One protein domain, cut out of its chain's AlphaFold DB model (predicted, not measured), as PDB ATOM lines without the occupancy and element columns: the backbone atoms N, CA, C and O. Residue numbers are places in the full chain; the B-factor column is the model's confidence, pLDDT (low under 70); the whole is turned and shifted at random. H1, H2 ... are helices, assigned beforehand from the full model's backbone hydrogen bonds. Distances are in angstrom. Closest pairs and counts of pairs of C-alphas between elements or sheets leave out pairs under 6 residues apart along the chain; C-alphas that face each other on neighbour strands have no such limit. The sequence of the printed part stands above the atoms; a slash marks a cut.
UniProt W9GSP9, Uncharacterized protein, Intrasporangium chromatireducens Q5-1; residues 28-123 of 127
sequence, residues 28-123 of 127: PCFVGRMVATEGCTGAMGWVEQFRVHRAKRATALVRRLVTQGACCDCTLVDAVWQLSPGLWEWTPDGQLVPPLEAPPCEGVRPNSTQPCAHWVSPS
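What this domain is: This is residues 28 to 123 of the 127 residues of an uncharacterized protein of Intrasporangium chromatireducens Q5-1 (UniProt W9GSP9). With little regular structure, four short, crossed helices cluster at one end, and a long unnamed stretch, residues 81 to 123, reaches away in a narrow loop round Asp 93 and folds back. The printed part has 96 residues, 36 of them in H1, H2, H3 and H4, in that order, with no named strand: all helix. It is compact, with a radius of gyration of the C-alphas of 13.8 A, yet elongated, spanning 46 by 28 by 28 A.

Where its parts are: H1, residues 28 to 38, begins at C-alpha 28 (-24.540, -1.127, -25.353) and is 14.8 A long. H2, residues 45 to 54, is 14.1 A long. H3 is residues 61 to 67. H4, residues 73 to 80, ends at C-alpha 80 (-22.767, -1.977, -16.302).

How they stand to each other: H1 touches H4 at a steep tilt of 40 degrees, opposite ways; their closest C-alphas, Pro 28 and Val 77, are 6.0 A apart. H1 touches H2 at 52 degrees, a steep tilt; the closest C-alphas, Val 31 and Trp 46, are 5.7 A apart. H1 and H3 are apart. Every O i to N i+4 pair is within hydrogen-bond range in H1, H2 and H3; in H4, 3 of 4.

The domain as a whole: The farthest C-alphas, Arg 57 and Asp 93, are 47.5 A apart. The printed part has no cut, and no printed residue is under pLDDT 70.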
ATOM      1  N   PRO A  28     -25.952  -0.769 -25.482       96.81
ATOM      2  CA  PRO A  28     -24.540  -1.127 -25.353       96.81
ATOM      3  C   PRO A  28     -23.840  -1.432 -26.687       96.81
ATOM      4  O   PRO A  28     -22.685  -1.054 -26.837       96.81
ATOM      5  N   CYS A  29     -24.516  -2.002 -27.696       96.62
ATOM      6  CA  CYS A  29     -23.920  -2.153 -29.035       96.62
ATOM      7  C   CYS A  29     -23.611  -0.797 -29.683       96.62
ATOM      8  O   CYS A  29     -22.506  -0.612 -30.186       96.62
ATOM      9  N   PHE A  30     -24.550   0.156 -29.625       96.38
ATOM     10  CA  PHE A  30     -24.317   1.506 -30.141       96.38
ATOM     11  C   PHE A  30     -23.150   2.183 -29.419       96.38
ATOM     12  O   PHE A  30     -22.226   2.679 -30.057       96.38
ATOM     13  N   VAL A  31     -23.170   2.186 -28.084       96.31
ATOM     14  CA  VAL A  31     -22.136   2.854 -27.286       96.31
ATOM     15  C   VAL A  31     -20.778   2.185 -27.472       96.31
ATOM     16  O   VAL A  31     -19.803   2.888 -27.700       96.31
ATOM     17  N   GLY A  32     -20.708   0.852 -27.450       94.19
ATOM     18  CA  GLY A  32     -19.467   0.111 -27.679       94.19
ATOM     19  C   GLY A  32     -18.872   0.402 -29.054       94.19
ATOM     20  O   GLY A  32     -17.680   0.684 -29.160       94.19
ATOM     21  N   ARG A  33     -19.712   0.445 -30.097       93.25
ATOM     22  CA  ARG A  33     -19.299   0.845 -31.448       93.25
ATOM     23  C   ARG A  33     -18.748   2.270 -31.468       93.25
ATOM     24  O   ARG A  33     -17.645   2.468 -31.961       93.25
ATOM     25  N   MET A  34     -19.464   3.238 -30.893       94.38
ATOM     26  CA  MET A  34     -19.025   4.638 -30.869       94.38
ATOM     27  C   MET A  34     -17.768   4.859 -30.023       94.38
ATOM     28  O   MET A  34     -16.911   5.652 -30.396       94.38
ATOM     29  N   VAL A  35     -17.611   4.146 -28.907       93.56
ATOM     30  CA  VAL A  35     -16.386   4.192 -28.097       93.56
ATOM     31  C   VAL A  35     -15.211   3.584 -28.866       93.56
ATOM     32  O   VAL A  35     -14.123   4.152 -28.832       93.56
ATOM     33  N   ALA A  36     -15.412   2.486 -29.599       90.12
ATOM     34  CA  ALA A  36     -14.363   1.881 -30.416       90.12
ATOM     35  C   ALA A  36     -13.952   2.774 -31.602       90.12
ATOM     36  O   ALA A  36     -12.763   2.889 -31.904       90.12
ATOM     37  N   THR A  37     -14.911   3.430 -32.266       89.94
ATOM     38  CA  THR A  37     -14.634   4.261 -33.446       89.94
ATOM     39  C   THR A  37     -14.202   5.674 -33.079       89.94
ATOM     40  O   THR A  37     -13.167   6.129 -33.556       89.94
ATOM     41  N   GLU A  38     -14.932   6.363 -32.203       90.50
ATOM     42  CA  GLU A  38     -14.743   7.785 -31.873       90.50
ATOM     43  C   GLU A  38     -14.066   8.026 -30.520       90.50
ATOM     44  O   GLU A  38     -13.553   9.115 -30.267       90.50
ATOM     45  N   GLY A  39     -14.011   7.011 -29.659       91.12
ATOM     46  CA  GLY A  39     -13.454   7.126 -28.317       91.12
ATOM     47  C   GLY A  39     -14.464   7.594 -27.269       91.12
ATOM     48  O   GLY A  39     -15.595   8.002 -27.551       91.12
ATOM     49  N   CYS A  40     -14.026   7.530 -26.012       94.25
ATOM     50  CA  CYS A  40     -14.760   8.050 -24.868       94.25
ATOM     51  C   CYS A  40     -14.164   9.390 -24.414       94.25
ATOM     52  O   CYS A  40     -12.953   9.513 -24.241       94.25
ATOM     53  N   THR A  41     -15.018  10.378 -24.154       94.12
ATOM     54  CA  THR A  41     -14.615  11.712 -23.674       94.12
ATOM     55  C   THR A  41     -14.587  11.831 -22.146       94.12
ATOM     56  O   THR A  41     -14.375  12.919 -21.616       94.12
ATOM     57  N   GLY A  42     -14.827  10.733 -21.423       94.81
ATOM     58  CA  GLY A  42     -15.007  10.742 -19.967       94.81
ATOM     59  C   GLY A  42     -16.398  11.208 -19.515       94.81
ATOM     60  O   GLY A  42     -16.587  11.507 -18.341       94.81
ATOM     61  N   ALA A  43     -17.368  11.268 -20.430       95.50
ATOM     62  CA  ALA A  43     -18.764  11.617 -20.163       95.50
ATOM     63  C   ALA A  43     -19.724  10.555 -20.740       95.50
ATOM     64  O   ALA A  43     -19.278   9.556 -21.298       95.50
ATOM     65  N   MET A  44     -21.036  10.771 -20.588       96.44
ATOM     66  CA  MET A  44     -22.123   9.898 -21.079       96.44
ATOM     67  C   MET A  44     -22.720  10.424 -22.400       96.44
ATOM     68  O   MET A  44     -23.942  10.475 -22.576       96.44
ATOM     69  N   GLY A  45     -21.858  10.926 -23.288       96.12
ATOM     70  CA  GLY A  45     -22.268  11.624 -24.507       96.12
ATOM     71  C   GLY A  45     -22.968  10.696 -25.496       96.12
ATOM     72  O   GLY A  45     -24.024  11.047 -26.026       96.12
ATOM     73  N   TRP A  46     -22.441   9.485 -25.686       97.25
ATOM     74  CA  TRP A  46     -23.040   8.484 -26.568       97.25
ATOM     75  C   TRP A  46     -24.340   7.926 -25.986       97.25
ATOM     76  O   TRP A  46     -25.318   7.764 -26.716       97.25
ATOM     77  N   VAL A  47     -24.430   7.725 -24.670       97.69
ATOM     78  CA  VAL A  47     -25.711   7.377 -24.031       97.69
ATOM     79  C   VAL A  47     -26.787   8.436 -24.284       97.69
ATOM     80  O   VAL A  47     -27.924   8.097 -24.630       97.69
ATOM     81  N   GLU A  48     -26.456   9.717 -24.121       97.00
ATOM     82  CA  GLU A  48     -27.399  10.809 -24.381       97.00
ATOM     83  C   GLU A  48     -27.789  10.881 -25.862       97.00
ATOM     84  O   GLU A  48     -28.978  10.990 -26.174       97.00
ATOM     85  N   GLN A  49     -26.822  10.716 -26.769       95.75
ATOM     86  CA  GLN A  49     -27.060  10.624 -28.211       95.75
ATOM     87  C   GLN A  49     -28.050   9.492 -28.532       95.75
ATOM     88  O   GLN A  49     -29.057   9.700 -29.217       95.75
ATOM     89  N   PHE A  50     -27.844   8.299 -27.967       97.06
ATOM     90  CA  PHE A  50     -28.785   7.193 -28.121       97.06
ATOM     91  C   PHE A  50     -30.177   7.564 -27.604       97.06
ATOM     92  O   PHE A  50     -31.184   7.326 -28.277       97.06
ATOM     93  N   ARG A  51     -30.262   8.182 -26.421       96.88
ATOM     94  CA  ARG A  51     -31.538   8.575 -25.817       96.88
ATOM     95  C   ARG A  51     -32.308   9.538 -26.714       96.88
ATOM     96  O   ARG A  51     -33.487   9.302 -26.966       96.88
ATOM     97  N   VAL A  52     -31.680  10.604 -27.208       95.94
ATOM     98  CA  VAL A  52     -32.382  11.618 -28.012       95.94
ATOM     99  C   VAL A  52     -32.837  11.082 -29.373       95.94
ATOM    100  O   VAL A  52     -33.858  11.540 -29.888       95.94
ATOM    101  N   HIS A  53     -32.160  10.069 -29.923       95.12
ATOM    102  CA  HIS A  53     -32.514   9.478 -31.215       95.12
ATOM    103  C   HIS A  53     -33.454   8.269 -31.119       95.12
ATOM    104  O   HIS A  53     -34.377   8.149 -31.926       95.12
ATOM    105  N   ARG A  54     -33.268   7.388 -30.132       95.38
ATOM    106  CA  ARG A  54     -33.992   6.108 -30.025       95.38
ATOM    107  C   ARG A  54     -34.912   6.017 -28.827       95.38
ATOM    108  O   ARG A  54     -35.930   5.354 -28.921       95.38
ATOM    109  N   ALA A  55     -34.599   6.664 -27.711       95.25
ATOM    110  CA  ALA A  55     -35.320   6.469 -26.454       95.25
ATOM    111  C   ALA A  55     -35.709   7.800 -25.798       95.25
ATOM    112  O   ALA A  55     -35.485   8.005 -24.607       95.25
ATOM    113  N   LYS A  56     -36.331   8.712 -26.563       96.31
ATOM    114  CA  LYS A  56     -36.599  10.109 -26.149       96.31
ATOM    115  C   LYS A  56     -37.269  10.242 -24.777       96.31
ATOM    116  O   LYS A  56     -36.991  11.186 -24.043       96.31
ATOM    117  N   ARG A  57     -38.139   9.287 -24.431       96.81
ATOM    118  CA  ARG A  57     -38.893   9.250 -23.166       96.81
ATOM    119  C   ARG A  57     -38.108   8.688 -21.977       96.81
ATOM    120  O   ARG A  57     -38.572   8.811 -20.851       96.81
ATOM    121  N   ALA A  58     -36.935   8.095 -22.188       96.75
ATOM    122  CA  ALA A  58     -36.094   7.540 -21.130       96.75
ATOM    123  C   ALA A  58     -35.284   8.643 -20.421       96.75
ATOM    124  O   ALA A  58     -34.061   8.588 -20.352       96.75
ATOM    125  N   THR A  59     -35.959   9.671 -19.906       96.31
ATOM    126  CA  THR A  59     -35.337  10.869 -19.309       96.31
ATOM    127  C   THR A  59     -34.484  10.570 -18.075       96.31
ATOM    128  O   THR A  59     -33.574  11.328 -17.764       96.31
ATOM    129  N   ALA A  60     -34.732   9.449 -17.396       97.12
ATOM    130  CA  ALA A  60     -33.937   8.985 -16.261       97.12
ATOM    131  C   ALA A  60     -32.803   8.013 -16.648       97.12
ATOM    132  O   ALA A  60     -32.166   7.463 -15.752       97.12
ATOM    133  N   LEU A  61     -32.557   7.771 -17.946       97.31
ATOM    134  CA  LEU A  61     -31.603   6.759 -18.419       97.31
ATOM    135  C   LEU A  61     -30.211   6.956 -17.823       97.31
ATOM    136  O   LEU A  61     -29.710   6.048 -17.168       97.31
ATOM    137  N   VAL A  62     -29.616   8.138 -18.000       96.44
ATOM    138  CA  VAL A  62     -28.261   8.417 -17.498       96.44
ATOM    139  C   VAL A  62     -28.202   8.250 -15.986       96.44
ATOM    140  O   VAL A  62     -27.341   7.535 -15.489       96.44
ATOM    141  N   ARG A  63     -29.169   8.812 -15.250       96.62
ATOM    142  CA  ARG A  63     -29.239   8.651 -13.792       96.62
ATOM    143  C   ARG A  63     -29.284   7.176 -13.380       96.62
ATOM    144  O   ARG A  63     -28.585   6.799 -12.449       96.62
ATOM    145  N   ARG A  64     -30.081   6.348 -14.065       96.25
ATOM    146  CA  ARG A  64     -30.171   4.906 -13.793       96.25
ATOM    147  C   ARG A  64     -28.837   4.202 -14.043       96.25
ATOM    148  O   ARG A  64     -28.403   3.422 -13.205       96.25
ATOM    149  N   LEU A  65     -28.179   4.493 -15.159       96.25
ATOM    150  CA  LEU A  65     -26.890   3.883 -15.493       96.25
ATOM    151  C   LEU A  65     -25.803   4.289 -14.496       96.25
ATOM    152  O   LEU A  65     -25.026   3.446 -14.064       96.25
ATOM    153  N   VAL A  66     -25.814   5.546 -14.045       95.69
ATOM    154  CA  VAL A  66     -24.924   6.016 -12.975       95.69
ATOM    155  C   VAL A  66     -25.171   5.257 -11.675       95.69
ATOM    156  O   VAL A  66     -24.220   4.813 -11.039       95.69
ATOM    157  N   THR A  67     -26.432   5.016 -11.297       95.00
ATOM    158  CA  THR A  67     -26.728   4.176 -10.120       95.00
ATOM    159  C   THR A  67     -26.310   2.714 -10.289       95.00
ATOM    160  O   THR A  67     -26.175   2.014  -9.292       95.00
ATOM    161  N   GLN A  68     -26.092   2.259 -11.525       93.81
ATOM    162  CA  GLN A  68     -25.568   0.930 -11.847       93.81
ATOM    163  C   GLN A  68     -24.036   0.911 -11.992       93.81
ATOM    164  O   GLN A  68     -23.478  -0.149 -12.242       93.81
ATOM    165  N   GLY A  69     -23.356   2.051 -11.818       93.81
ATOM    166  CA  GLY A  69     -21.893   2.145 -11.836       93.81
ATOM    167  C   GLY A  69     -21.282   2.806 -13.074       93.81
ATOM    168  O   GLY A  69     -20.063   2.941 -13.128       93.81
ATOM    169  N   ALA A  70     -22.077   3.263 -14.050       96.00
ATOM    170  CA  ALA A  70     -21.532   4.018 -15.181       96.00
ATOM    171  C   ALA A  70     -21.086   5.426 -14.749       96.00
ATOM    172  O   ALA A  70     -21.849   6.182 -14.153       96.00
ATOM    173  N   CYS A  71     -19.873   5.818 -15.119       96.31
ATOM    174  CA  CYS A  71     -19.375   7.193 -15.007       96.31
ATOM    175  C   CYS A  71     -19.075   7.835 -16.375       96.31
ATOM    176  O   CYS A  71     -19.044   9.058 -16.485       96.31
ATOM    177  N   CYS A  72     -18.892   7.016 -17.410       97.50
ATOM    178  CA  CYS A  72     -18.610   7.390 -18.791       97.50
ATOM    179  C   CYS A  72     -19.238   6.364 -19.743       97.50
ATOM    180  O   CYS A  72     -19.596   5.260 -19.329       97.50
ATOM    181  N   ASP A  73     -19.275   6.683 -21.035       97.12
ATOM    182  CA  ASP A  73     -19.666   5.734 -22.083       97.12
ATOM    183  C   ASP A  73     -18.807   4.450 -22.058       97.12
ATOM    184  O   ASP A  73     -19.322   3.367 -22.312       97.12
ATOM    185  N   CYS A  74     -17.526   4.546 -21.673       95.19
ATOM    186  CA  CYS A  74     -16.645   3.388 -21.476       95.19
ATOM    187  C   CYS A  74     -17.140   2.423 -20.388       95.19
ATOM    188  O   CYS A  74     -17.366   1.242 -20.625       95.19
ATOM    189  N   THR A  75     -17.394   2.940 -19.187       95.94
ATOM    190  CA  THR A  75     -17.813   2.120 -18.045       95.94
ATOM    191  C   THR A  75     -19.215   1.554 -18.215       95.94
ATOM    192  O   THR A  75     -19.565   0.585 -17.549       95.94
ATOM    193  N   LEU A  76     -20.015   2.087 -19.140       95.38
ATOM    194  CA  LEU A  76     -21.260   1.440 -19.530       95.38
ATOM    195  C   LEU A  76     -21.029   0.019 -20.064       95.38
ATOM    196  O   LEU A  76     -21.739  -0.897 -19.657       95.38
ATOM    197  N   VAL A  77     -20.065  -0.141 -20.972       91.25
ATOM    198  CA  VAL A  77     -19.775  -1.403 -21.678       91.25
ATOM    199  C   VAL A  77     -18.673  -2.236 -21.017       91.25
ATOM    200  O   VAL A  77     -18.448  -3.372 -21.427       91.25
ATOM    201  N   ASP A  78     -18.036  -1.698 -19.972       87.94
ATOM    202  CA  ASP A  78     -17.057  -2.423 -19.153       87.94
ATOM    203  C   ASP A  78     -17.620  -2.847 -17.782       87.94
ATOM    204  O   ASP A  78     -17.244  -3.888 -17.241       87.94
ATOM    205  N   ALA A  79     -18.508  -2.042 -17.181       87.56
ATOM    206  CA  ALA A  79     -18.935  -2.212 -15.788       87.56
ATOM    207  C   ALA A  79     -20.445  -2.422 -15.608       87.56
ATOM    208  O   ALA A  79     -20.837  -3.171 -14.718       87.56
ATOM    209  N   VAL A  80     -21.304  -1.792 -16.418       94.44
ATOM    210  CA  VAL A  80     -22.767  -1.977 -16.302       94.44
ATOM    211  C   VAL A  80     -23.241  -3.189 -17.095       94.44
ATOM    212  O   VAL A  80     -24.047  -3.981 -16.603       94.44
ATOM    213  N   TRP A  81     -22.728  -3.335 -18.310       93.94
ATOM    214  CA  TRP A  81     -22.952  -4.479 -19.179       93.94
ATOM    215  C   TRP A  81     -21.615  -4.975 -19.691       93.94
ATOM    216  O   TRP A  81     -20.776  -4.168 -20.056       93.94
ATOM    217  N   GLN A  82     -21.443  -6.288 -19.743       90.00
ATOM    218  CA  GLN A  82     -20.251  -6.946 -20.261       90.00
ATOM    219  C   GLN A  82     -20.646  -7.858 -21.415       90.00
ATOM    220  O   GLN A  82     -21.747  -8.417 -21.418       90.00
ATOM    221  N   LEU A  83     -19.753  -8.019 -22.391       89.81
ATOM    222  CA  LEU A  83     -19.931  -9.031 -23.427       89.81
ATOM    223  C   LEU A  83     -20.026 -10.411 -22.778       89.81
ATOM    224  O   LEU A  83     -19.180 -10.785 -21.963       89.81
ATOM    225  N   SER A  84     -21.057 -11.161 -23.158       91.31
ATOM    226  CA  SER A  84     -21.305 -12.510 -22.666       91.31
ATOM    227  C   SER A  84     -20.049 -13.375 -22.833       91.31
ATOM    228  O   SER A  84     -19.532 -13.465 -23.951       91.31
ATOM    229  N   PRO A  85     -19.574 -14.061 -21.774       88.75
ATOM    230  CA  PRO A  85     -18.456 -15.002 -21.864       88.75
ATOM    231  C   PRO A  85     -18.659 -16.103 -22.912       88.75
ATOM    232  O   PRO A  85     -17.690 -16.644 -23.430       88.75
ATOM    233  N   GLY A  86     -19.913 -16.406 -23.273       89.44
ATOM    234  CA  GLY A  86     -20.236 -17.348 -24.348       89.44
ATOM    235  C   GLY A  86     -19.807 -16.890 -25.749       89.44
ATOM    236  O   GLY A  86     -19.837 -17.696 -26.671       89.44
ATOM    237  N   LEU A  87     -19.415 -15.623 -25.908       89.88
ATOM    238  CA  LEU A  87     -18.870 -15.065 -27.148       89.88
ATOM    239  C   LEU A  87     -17.338 -15.024 -27.167       89.88
ATOM    240  O   LEU A  87     -16.766 -14.588 -28.160       89.88
ATOM    241  N   TRP A  88     -16.670 -15.399 -26.074       92.00
ATOM    242  CA  TRP A  88     -15.216 -15.328 -25.994       92.00
ATOM    243  C   TRP A  88     -14.582 -16.484 -26.767       92.00
ATOM    244  O   TRP A  88     -15.118 -17.592 -26.832       92.00
ATOM    245  N   GLU A  89     -13.417 -16.221 -27.343       92.81
ATOM    246  CA  GLU A  89     -12.713 -17.133 -28.233       92.81
ATOM    247  C   GLU A  89     -11.431 -17.642 -27.571       92.81
ATOM    248  O   GLU A  89     -10.750 -16.917 -26.841       92.81
ATOM    249  N   TRP A  90     -11.097 -18.909 -27.823       92.88
ATOM    250  CA  TRP A  90      -9.827 -19.486 -27.389       92.88
ATOM    251  C   TRP A  90      -8.725 -19.139 -28.386       92.88
ATOM    252  O   TRP A  90      -8.820 -19.458 -29.572       92.88
ATOM    253  N   THR A  91      -7.650 -18.539 -27.895       91.81
ATOM    254  CA  THR A  91      -6.441 -18.282 -28.674       91.81
ATOM    255  C   THR A  91      -5.590 -19.556 -28.824       91.81
ATOM    256  O   THR A  91      -5.726 -20.494 -28.030       91.81
ATOM    257  N   PRO A  92      -4.670 -19.625 -29.810       93.81
ATOM    258  CA  PRO A  92      -3.772 -20.776 -29.980       93.81
ATOM    259  C   PRO A  92      -2.877 -21.077 -28.765       93.81
ATOM    260  O   PRO A  92      -2.473 -22.221 -28.572       93.81
ATOM    261  N   ASP A  93      -2.570 -20.069 -27.949       93.94
ATOM    262  CA  ASP A  93      -1.836 -20.178 -26.683       93.94
ATOM    263  C   ASP A  93      -2.726 -20.570 -25.488       93.94
ATOM    264  O   ASP A  93      -2.243 -20.674 -24.361       93.94
ATOM    265  N   GLY A  94      -4.009 -20.854 -25.731       92.88
ATOM    266  CA  GLY A  94      -4.941 -21.362 -24.728       92.88
ATOM    267  C   GLY A  94      -5.490 -20.287 -23.792       92.88
ATOM    268  O   GLY A  94      -5.883 -20.611 -22.673       92.88
ATOM    269  N   GLN A  95      -5.520 -19.023 -24.215       92.56
ATOM    270  CA  GLN A  95      -6.162 -17.939 -23.473       92.56
ATOM    271  C   GLN A  95      -7.587 -17.724 -23.981       92.56
ATOM    272  O   GLN A  95      -7.841 -17.777 -25.180       92.56
ATOM    273  N   LEU A  96      -8.526 -17.482 -23.067       92.50
ATOM    274  CA  LEU A  96      -9.885 -17.087 -23.423       92.50
ATOM    275  C   LEU A  96      -9.933 -15.559 -23.496       92.50
ATOM    276  O   LEU A  96      -9.707 -14.889 -22.486       92.50
ATOM    277  N   VAL A  97     -10.209 -15.014 -24.677       91.25
ATOM    278  CA  VAL A  97     -10.210 -13.567 -24.935       91.25
ATOM    279  C   VAL A  97     -11.544 -13.127 -25.540       91.25
ATOM    280  O   VAL A  97     -12.193 -13.919 -26.226       91.25
ATOM    281  N   PRO A  98     -11.988 -11.879 -25.309       87.88
ATOM    282  CA  PRO A  98     -13.137 -11.347 -26.032       87.88
ATOM    283  C   PRO A  98     -12.856 -11.333 -27.546       87.88
ATOM    284  O   PRO A  98     -11.697 -11.183 -27.949       87.88
ATOM    285  N   PRO A  99     -13.895 -11.464 -28.388       87.38
ATOM    286  CA  PRO A  99     -13.720 -11.472 -29.834       87.38
ATOM    287  C   PRO A  99     -13.140 -10.134 -30.306       87.38
ATOM    288  O   PRO A  99     -13.507  -9.071 -29.797       87.38
ATOM    289  N   LEU A 100     -12.237 -10.185 -31.291       82.50
ATOM    290  CA  LEU A 100     -11.585  -8.986 -31.835       82.50
ATOM    291  C   LEU A 100     -12.602  -8.034 -32.482       82.50
ATOM    292  O   LEU A 100     -12.483  -6.814 -32.368       82.50
ATOM    293  N   GLU A 101     -13.608  -8.605 -33.141       81.69
ATOM    294  CA  GLU A 101     -14.741  -7.884 -33.706       81.69
ATOM    295  C   GLU A 101     -16.009  -8.286 -32.955       81.69
ATOM    296  O   GLU A 101     -16.361  -9.463 -32.876       81.69
ATOM    297  N   ALA A 102     -16.713  -7.300 -32.398       79.94
ATOM    298  CA  ALA A 102     -17.983  -7.567 -31.744       79.94
ATOM    299  C   ALA A 102     -19.001  -8.089 -32.778       79.94
ATOM    300  O   ALA A 102     -19.152  -7.481 -33.844       79.94
ATOM    301  N   PRO A 103     -19.742  -9.170 -32.475       87.44
ATOM    302  CA  PRO A 103     -20.752  -9.676 -33.389       87.44
ATOM    303  C   PRO A 103     -21.859  -8.631 -33.621       87.44
ATOM    304  O   PRO A 103     -22.138  -7.814 -32.730       87.44
ATOM    305  N   PRO A 104     -22.533  -8.652 -34.791       92.19
ATOM    306  CA  PRO A 104     -23.622  -7.727 -35.086       92.19
ATOM    307  C   PRO A 104     -24.690  -7.737 -33.993       92.19
ATOM    308  O   PRO A 104     -25.027  -8.784 -33.449       92.19
ATOM    309  N   CYS A 105     -25.263  -6.576 -33.679       95.56
ATOM    310  CA  CYS A 105     -26.316  -6.486 -32.672       95.56
ATOM    311  C   CYS A 105     -27.509  -7.391 -33.036       95.56
ATOM    312  O   CYS A 105     -28.149  -7.168 -34.061       95.56
ATOM    313  N   GLU A 106     -27.885  -8.330 -32.160       96.75
ATOM    314  CA  GLU A 106     -29.083  -9.179 -32.353       96.75
ATOM    315  C   GLU A 106     -30.405  -8.401 -32.363       96.75
ATOM    316  O   GLU A 106     -31.449  -8.887 -32.795       96.75
ATOM    317  N   GLY A 107     -30.351  -7.160 -31.893       96.69
ATOM    318  CA  GLY A 107     -31.446  -6.222 -31.973       96.69
ATOM    319  C   GLY A 107     -32.336  -6.215 -30.736       96.69
ATOM    320  O   GLY A 107     -32.358  -7.130 -29.917       96.69
ATOM    321  N   VAL A 108     -33.072  -5.120 -30.585       97.50
ATOM    322  CA  VAL A 108     -34.040  -4.916 -29.508       97.50
ATOM    323  C   VAL A 108     -35.310  -4.264 -30.038       97.50
ATOM    324  O   VAL A 108     -35.345  -3.655 -31.112       97.50
ATOM    325  N   ARG A 109     -36.381  -4.351 -29.243       95.75
ATOM    326  CA  ARG A 109     -37.637  -3.652 -29.537       95.75
ATOM    327  C   ARG A 109     -37.399  -2.139 -29.698       95.75
ATOM    328  O   ARG A 109     -36.551  -1.579 -28.995       95.75
ATOM    329  N   PRO A 110     -38.169  -1.447 -30.561       93.00
ATOM    330  CA  PRO A 110     -38.073   0.001 -30.711       93.00
ATOM    331  C   PRO A 110     -38.154   0.735 -29.368       93.00
ATOM    332  O   PRO A 110     -38.979   0.411 -28.516       93.00
ATOM    333  N   ASN A 111     -37.310   1.753 -29.203       92.56
ATOM    334  CA  ASN A 111     -37.188   2.570 -27.994       92.56
ATOM    335  C   ASN A 111     -36.711   1.844 -26.722       92.56
ATOM    336  O   ASN A 111     -36.751   2.433 -25.639       92.56
ATOM    337  N   SER A 112     -36.247   0.594 -26.828       96.25
ATOM    338  CA  SER A 112     -35.605  -0.101 -25.711       96.25
ATOM    339  C   SER A 112     -34.289   0.576 -25.321       96.25
ATOM    340  O   SER A 112     -33.545   1.067 -26.166       96.25
ATOM    341  N   THR A 113     -34.000   0.569 -24.020       96.75
ATOM    342  CA  THR A 113     -32.692   0.944 -23.447       96.75
ATOM    343  C   THR A 113     -31.987  -0.256 -22.814       96.75
ATOM    344  O   THR A 113     -31.009  -0.077 -22.096       96.75
ATOM    345  N   GLN A 114     -32.529  -1.458 -23.031       95.62
ATOM    346  CA  GLN A 114     -31.972  -2.718 -22.552       95.62
ATOM    347  C   GLN A 114     -30.943  -3.271 -23.550       95.62
ATOM    348  O   GLN A 114     -31.021  -2.931 -24.739       95.62
ATOM    349  N   PRO A 115     -30.005  -4.111 -23.084       96.75
ATOM    350  CA  PRO A 115     -29.091  -4.844 -23.953       96.75
ATOM    351  C   PRO A 115     -29.813  -5.842 -24.878       96.75
ATOM    352  O   PRO A 115     -30.952  -6.234 -24.621       96.75
ATOM    353  N   CYS A 116     -29.133  -6.255 -25.954       96.88
ATOM    354  CA  CYS A 116     -29.445  -7.500 -26.674       96.88
ATOM    355  C   CYS A 116     -28.761  -8.702 -25.985       96.88
ATOM    356  O   CYS A 116     -28.022  -8.496 -25.023       96.88
ATOM    357  N   ALA A 117     -28.956  -9.940 -26.461       94.69
ATOM    358  CA  ALA A 117     -28.486 -11.129 -25.730       94.69
ATOM    359  C   ALA A 117     -26.956 -11.295 -25.685       94.69
ATOM    360  O   ALA A 117     -26.443 -12.109 -24.921       94.69
ATOM    361  N   HIS A 118     -26.211 -10.496 -26.452       94.50
ATOM    362  CA  HIS A 118     -24.750 -10.462 -26.383       94.50
ATOM    363  C   HIS A 118     -24.205  -9.858 -25.090       94.50
ATOM    364  O   HIS A 118     -23.024 -10.032 -24.805       94.50
ATOM    365  N   TRP A 119     -25.025  -9.137 -24.326       94.31
ATOM    366  CA  TRP A 119     -24.574  -8.418 -23.143       94.31
ATOM    367  C   TRP A 119     -25.280  -8.921 -21.894       94.31
ATOM    368  O   TRP A 119     -26.499  -9.078 -21.876       94.31
ATOM    369  N   VAL A 120     -24.500  -9.090 -20.836       94.06
ATOM    370  CA  VAL A 120     -24.957  -9.517 -19.514       94.06
ATOM    371  C   VAL A 120     -24.560  -8.476 -18.477       94.06
ATOM    372  O   VAL A 120     -23.552  -7.784 -18.614       94.06
ATOM    373  N   SER A 121     -25.365  -8.322 -17.438       91.56
ATOM    374  CA  SER A 121     -24.995  -7.542 -16.260       91.56
ATOM    375  C   SER A 121     -24.027  -8.336 -15.372       91.56
ATOM    376  O   SER A 121     -24.130  -9.561 -15.297       91.56
ATOM    377  N   PRO A 122     -23.130  -7.676 -14.616       85.75
ATOM    378  CA  PRO A 122     -22.272  -8.370 -13.654       85.75
ATOM    379  C   PRO A 122     -23.056  -9.212 -12.636       85.75
ATOM    380  O   PRO A 122     -22.593 -10.266 -12.213       85.75
ATOM    381  N   SER A 123     -24.264  -8.776 -12.265       83.25
ATOM    382  CA  SER A 123     -25.155  -9.543 -11.389       83.25
ATOM    383  C   SER A 123     -25.605 -10.874 -11.990       83.25
ATOM    384  O   SER A 123     -25.828 -11.812 -11.237       83.25
TER     385      SER A 123